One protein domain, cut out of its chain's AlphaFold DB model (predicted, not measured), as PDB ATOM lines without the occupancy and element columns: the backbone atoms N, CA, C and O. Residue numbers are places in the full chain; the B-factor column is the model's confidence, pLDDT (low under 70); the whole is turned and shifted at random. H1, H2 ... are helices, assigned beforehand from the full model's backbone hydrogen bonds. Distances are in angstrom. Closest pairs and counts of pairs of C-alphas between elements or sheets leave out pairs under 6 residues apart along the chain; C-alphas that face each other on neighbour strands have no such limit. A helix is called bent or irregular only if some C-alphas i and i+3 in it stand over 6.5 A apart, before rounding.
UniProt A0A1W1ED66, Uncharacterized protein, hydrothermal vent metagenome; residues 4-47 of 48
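Overview. This is residues 4 to 47 of the 48 residues of an uncharacterized protein of hydrothermal vent metagenome (UniProt A0A1W1ED66). One long, straight helix, H1, makes most of a thin rod, and a small loop followed by a short irregular helix, H2, carries the rod on past its end. Residues 4 to 26 of H1 stand free as a bare arm, and H2 does not fold back along it but continues the same way. The printed part has 44 residues with two named helices, H1 then H2, and no named strand; the class is all helix. The whole is extended, with a radius of gyration of the C-alphas of 17.3 A and spans of 58 by 13 by 8 A.

Along the chain. H1 covers residues 4 to 30, from C-alpha 4 at (239.939, 335.874, 142.570) to C-alpha 30 at (270.916, 337.719, 165.585), 38.6 A from first to last C-alpha. A short link of 7 residues follows. H2 covers residues 38 to 45 and ends with C-alpha 45 at (280.957, 340.320, 179.318). H2 is irregular: C-alphas 39 and 42 are 7.9 A apart, against about 5 A in a regular helix, and its line is a rough one.

Arrangement. H1 and H2 are close but not clearly touching, with 2 pairs of C-alphas within 8 A. Their closest C-alphas are those of Lys 30 and Lys 38, 5.8 A apart, while the centres are 31.0 A apart. They run the same way at a shallow tilt of 34 degrees, only just short of steep. In H1 every O i to N i+4 pair is within hydrogen-bond range; in H2 1 of 4 is, beside 3 of 5 O i to N i+3 pairs.

Size, cuts and confidence. The two C-alphas farthest apart are those of Trp 4 and Asp 46, at 58.0 A. The printed part has no cut, and its one link between helices is short. The mean pLDDT of the printed part is 85.5; residues 41 to 47 are under 70.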
ATOM      1  N   TRP A   4     238.758 335.023 142.462       94.75
ATOM      2  CA  TRP A   4     239.939 335.874 142.570       94.75
ATOM      3  C   TRP A   4     240.013 336.650 143.887       94.75
ATOM      4  O   TRP A   4     241.107 336.795 144.422       94.75
ATOM      5  N   ASP A   5     238.880 337.076 144.451       94.06
ATOM      6  CA  ASP A   5     238.859 337.786 145.738       94.06
ATOM      7  C   ASP A   5     239.315 336.855 146.866       94.06
ATOM      8  O   ASP A   5     240.133 337.225 147.702       94.06
ATOM      9  N   ILE A   6     238.826 335.611 146.856       94.50
ATOM     10  CA  ILE A   6     239.189 334.592 147.851       94.50
ATOM     11  C   ILE A   6     240.679 334.258 147.741       94.50
ATOM     12  O   ILE A   6     241.385 334.227 148.750       94.50
ATOM     13  N   LEU A   7     241.177 334.058 146.517       95.81
ATOM     14  CA  LEU A   7     242.590 333.787 146.267       95.81
ATOM     15  C   LEU A   7     243.480 334.959 146.704       95.81
ATOM     16  O   LEU A   7     244.527 334.738 147.310       95.81
ATOM     17  N   TYR A   8     243.046 336.196 146.465       95.25
ATOM     18  CA  TYR A   8     243.767 337.398 146.878       95.25
ATOM     19  C   TYR A   8     243.831 337.543 148.404       95.25
ATOM     20  O   TYR A   8     244.892 337.832 148.958       95.25
ATOM     21  N   ILE A   9     242.726 337.268 149.105       95.88
ATOM     22  CA  ILE A   9     242.687 337.267 150.573       95.88
ATOM     23  C   ILE A   9     243.668 336.227 151.128       95.88
ATOM     24  O   ILE A   9     244.487 336.551 151.988       95.88
ATOM     25  N   ILE A  10     243.641 334.996 150.607       96.62
ATOM     26  CA  ILE A  10     244.566 333.932 151.026       96.62
ATOM     27  C   ILE A  10     246.022 334.343 150.766       96.62
ATOM     28  O   ILE A  10     246.877 334.161 151.634       96.62
ATOM     29  N   ALA A  11     246.308 334.941 149.606       96.62
ATOM     30  CA  ALA A  11     247.646 335.408 149.258       96.62
ATOM     31  C   ALA A  11     248.168 336.467 150.244       96.62
ATOM     32  O   ALA A  11     249.322 336.387 150.662       96.62
ATOM     33  N   ILE A  12     247.325 337.411 150.678       96.94
ATOM     34  CA  ILE A  12     247.698 338.422 151.680       96.94
ATOM     35  C   ILE A  12     248.038 337.774 153.025       96.94
ATOM     36  O   ILE A  12     249.048 338.128 153.639       96.94
ATOM     37  N   PHE A  13     247.234 336.812 153.481       97.06
ATOM     38  CA  PHE A  13     247.516 336.101 154.728       97.06
ATOM     39  C   PHE A  13     248.839 335.335 154.655       97.06
ATOM     40  O   PHE A  13     249.656 335.436 155.570       97.06
ATOM     41  N   LEU A  14     249.085 334.626 153.551       97.00
ATOM     42  CA  LEU A  14     250.338 333.904 153.329       97.00
ATOM     43  C   LEU A  14     251.540 334.851 153.261       97.00
ATOM     44  O   LEU A  14     252.571 334.573 153.870       97.00
ATOM     45  N   PHE A  15     251.409 335.986 152.574       97.00
ATOM     46  CA  PHE A  15     252.459 336.997 152.481       97.00
ATOM     47  C   PHE A  15     252.810 337.590 153.851       97.00
ATOM     48  O   PHE A  15     253.987 337.654 154.222       97.00
ATOM     49  N   SER A  16     251.799 337.972 154.635       97.06
ATOM     50  CA  SER A  16     251.988 338.483 155.996       97.06
ATOM     51  C   SER A  16     252.651 337.436 156.899       97.06
ATOM     52  O   SER A  16     253.630 337.728 157.589       97.06
ATOM     53  N   PHE A  17     252.192 336.183 156.826       97.25
ATOM     54  CA  PHE A  17     252.746 335.077 157.605       97.25
ATOM     55  C   PHE A  17     254.213 334.788 157.256       97.25
ATOM     56  O   PHE A  17     255.049 334.678 158.155       97.25
ATOM     57  N   MET A  18     254.554 334.731 155.965       96.62
ATOM     58  CA  MET A  18     255.939 334.564 155.512       96.62
ATOM     59  C   MET A  18     256.829 335.713 155.986       96.62
ATOM     60  O   MET A  18     257.905 335.471 156.530       96.62
ATOM     61  N   THR A  19     256.360 336.955 155.849       96.38
ATOM     62  CA  THR A  19     257.096 338.144 156.301       96.38
ATOM     63  C   THR A  19     257.378 338.076 157.801       96.38
ATOM     64  O   THR A  19     258.516 338.271 158.230       96.38
ATOM     65  N   PHE A  20     256.375 337.718 158.607       96.19
ATOM     66  CA  PHE A  20     256.534 337.561 160.049       96.19
ATOM     67  C   PHE A  20     257.550 336.470 160.410       96.19
ATOM     68  O   PHE A  20     258.401 336.683 161.275       96.19
ATOM     69  N   ILE A  21     257.506 335.316 159.734       96.00
ATOM     70  CA  ILE A  21     258.466 334.226 159.953       96.00
ATOM     71  C   ILE A  21     259.889 334.675 159.633       96.00
ATOM     72  O   ILE A  21     260.788 334.422 160.434       96.00
ATOM     73  N   ILE A  22     260.102 335.342 158.498       94.75
ATOM     74  CA  ILE A  22     261.430 335.808 158.077       94.75
ATOM     75  C   ILE A  22     261.998 336.773 159.115       94.75
ATOM     76  O   ILE A  22     263.115 336.571 159.593       94.75
ATOM     77  N   VAL A  23     261.212 337.776 159.516       94.06
ATOM     78  CA  VAL A  23     261.623 338.751 160.533       94.06
ATOM     79  C   VAL A  23     261.920 338.045 161.854       94.06
ATOM     80  O   VAL A  23     262.992 338.235 162.423       94.06
ATOM     81  N   ARG A  24     261.029 337.165 162.324       91.62
ATOM     82  CA  ARG A  24     261.228 336.418 163.574       91.62
ATOM     83  C   ARG A  24     262.481 335.546 163.533       91.62
ATOM     84  O   ARG A  24     263.198 335.470 164.531       91.62
ATOM     85  N   ASN A  25     262.745 334.884 162.411       91.88
ATOM     86  CA  ASN A  25     263.916 334.029 162.261       91.88
ATOM     87  C   ASN A  25     265.207 334.854 162.242       91.88
ATOM     88  O   ASN A  25     266.152 334.519 162.951       91.88
ATOM     89  N   TYR A  26     265.210 335.980 161.523       90.12
ATOM     90  CA  TYR A  26     266.319 336.934 161.538       90.12
ATOM     91  C   TYR A  26     266.603 337.440 162.960       90.12
ATOM     92  O   TYR A  26     267.752 337.439 163.405       90.12
ATOM     93  N   PHE A  27     265.555 337.795 163.710       88.00
ATOM     94  CA  PHE A  27     265.691 338.200 165.106       88.00
ATOM     95  C   PHE A  27     266.265 337.080 165.983       88.00
ATOM     96  O   PHE A  27     267.221 337.332 166.700       88.00
ATOM     97  N   ARG A  28     265.774 335.836 165.901       86.00
ATOM     98  CA  ARG A  28     266.324 334.710 166.693       86.00
ATOM     99  C   ARG A  28     267.767 334.351 166.333       86.00
ATOM    100  O   ARG A  28     268.520 333.864 167.177       86.00
ATOM    101  N   GLN A  29     268.147 334.538 165.072       86.62
ATOM    102  CA  GLN A  29     269.511 334.280 164.628       86.62
ATOM    103  C   GLN A  29     270.476 335.324 165.191       86.62
ATOM    104  O   GLN A  29     271.576 334.975 165.606       86.62
ATOM    105  N   LYS A  30     270.056 336.592 165.220       83.44
ATOM    106  CA  LYS A  30     270.916 337.719 165.585       83.44
ATOM    107  C   LYS A  30     270.882 338.072 167.071       83.44
ATOM    108  O   LYS A  30     271.875 338.562 167.603       83.44
ATOM    109  N   PHE A  31     269.758 337.829 167.731       83.56
ATOM    110  CA  PHE A  31     269.526 338.180 169.123       83.56
ATOM    111  C   PHE A  31     269.360 336.930 169.980       83.56
ATOM    112  O   PHE A  31     268.832 335.906 169.540       83.56
ATOM    113  N   ASP A  32     269.860 337.022 171.200       77.62
ATOM    114  CA  ASP A  32     269.727 336.006 172.232       77.62
ATOM    115  C   ASP A  32     268.473 336.236 173.089       77.62
ATOM    116  O   ASP A  32     267.828 337.282 172.982       77.62
ATOM    117  N   ASP A  33     268.127 335.291 173.965       78.88
ATOM    118  CA  ASP A  33     266.890 335.335 174.768       78.88
ATOM    119  C   ASP A  33     266.814 336.553 175.713       78.88
ATOM    120  O   ASP A  33     265.733 336.973 176.125       78.88
ATOM    121  N   LYS A  34     267.961 337.180 176.006       78.06
ATOM    122  CA  LYS A  34     268.074 338.440 176.762       78.06
ATOM    123  C   LYS A  34     267.989 339.701 175.885       78.06
ATOM    124  O   LYS A  34     268.278 340.795 176.361       78.06
ATOM    125  N   GLY A  35     267.664 339.565 174.598       74.38
ATOM    126  CA  GLY A  35     267.627 340.669 173.630       74.38
ATOM    127  C   GLY A  35     269.005 341.223 173.252       74.38
ATOM    128  O   GLY A  35     269.089 342.274 172.617       74.38
ATOM    129  N   ARG A  36     270.093 340.537 173.629       80.94
ATOM    130  CA  ARG A  36     271.470 340.926 173.293       80.94
ATOM    131  C   ARG A  36     271.835 340.432 171.901       80.94
ATOM    132  O   ARG A  36     271.409 339.354 171.494       80.94
ATOM    133  N   ARG A  37     272.630 341.208 171.172       81.19
ATOM    134  CA  ARG A  37     273.177 340.806 169.874       81.19
ATOM    135  C   ARG A  37     274.269 339.758 170.076       81.19
ATOM    136  O   ARG A  37     275.243 340.033 170.768       81.19
ATOM    137  N   LYS A  38     274.103 338.573 169.479       76.75
ATOM    138  CA  LYS A  38     275.025 337.431 169.640       76.75
ATOM    139  C   LYS A  38     276.441 337.732 169.142       76.75
ATOM    140  O   LYS A  38     277.394 337.131 169.609       76.75
ATOM    141  N   ASP A  39     276.570 338.670 168.213       77.81
ATOM    142  CA  ASP A  39     277.836 339.109 167.631       77.81
ATOM    143  C   ASP A  39     278.601 340.142 168.473       77.81
ATOM    144  O   ASP A  39     279.745 340.437 168.155       77.81
ATOM    145  N   MET A  40     277.994 340.694 169.527       75.12
ATOM    146  CA  MET A  40     278.631 341.666 170.433       75.12
ATOM    147  C   MET A  40     278.658 341.167 171.883       75.12
ATOM    148  O   MET A  40     278.773 341.972 172.801       75.12
ATOM    149  N   LEU A  41     278.510 339.854 172.103       69.12
ATOM    150  CA  LEU A  41     278.485 339.264 173.447       69.12
ATOM    151  C   LEU A  41     279.762 339.581 174.239       69.12
ATOM    152  O   LEU A  41     279.645 339.975 175.396       69.12
ATOM    153  N   ASP A  42     280.927 339.548 173.588       67.31
ATOM    154  CA  ASP A  42     282.226 339.869 174.196       67.31
ATOM    155  C   ASP A  42     282.260 341.290 174.810       67.31
ATOM    156  O   ASP A  42     282.805 341.494 175.889       67.31
ATOM    157  N   GLU A  43     281.591 342.277 174.193       63.56
ATOM    158  CA  GLU A  43     281.536 343.664 174.698       63.56
ATOM    159  C   GLU A  43     280.605 343.830 175.920       63.56
ATOM    160  O   GLU A  43     280.667 344.835 176.637       63.56
ATOM    161  N   TYR A  44     279.706 342.867 176.145       60.53
ATOM    162  CA  TYR A  44     278.823 342.841 177.311       60.53
ATOM    163  C   TYR A  44     279.426 342.080 178.493       60.53
ATOM    164  O   TYR A  44     279.056 342.394 179.619       60.53
ATOM    165  N   GLU A  45     280.298 341.096 178.256       62.09
ATOM    166  CA  GLU A  45     280.957 340.320 179.318       62.09
ATOM    167  C   GLU A  45     282.118 341.088 179.970       62.09
ATOM    168  O   GLU A  45     282.285 340.997 181.178       62.09
ATOM    169  N   ASP A  46     282.839 341.935 179.226       59.03
ATOM    170  CA  ASP A  46     283.933 342.776 179.756       59.03
ATOM    171  C   ASP A  46     283.467 343.964 180.637       59.03
ATOM    172  O   ASP A  46     284.286 344.752 181.117       59.03
ATOM    173  N   LYS A  47     282.151 344.149 180.824       56.59
ATOM    174  CA  LYS A  47     281.561 345.257 181.607       56.59
ATOM    175  C   LYS A  47     280.941 344.835 182.944       56.59
ATOM    176  O   LYS A  47     280.477 345.725 183.660       56.59
TER     177      LYS A  47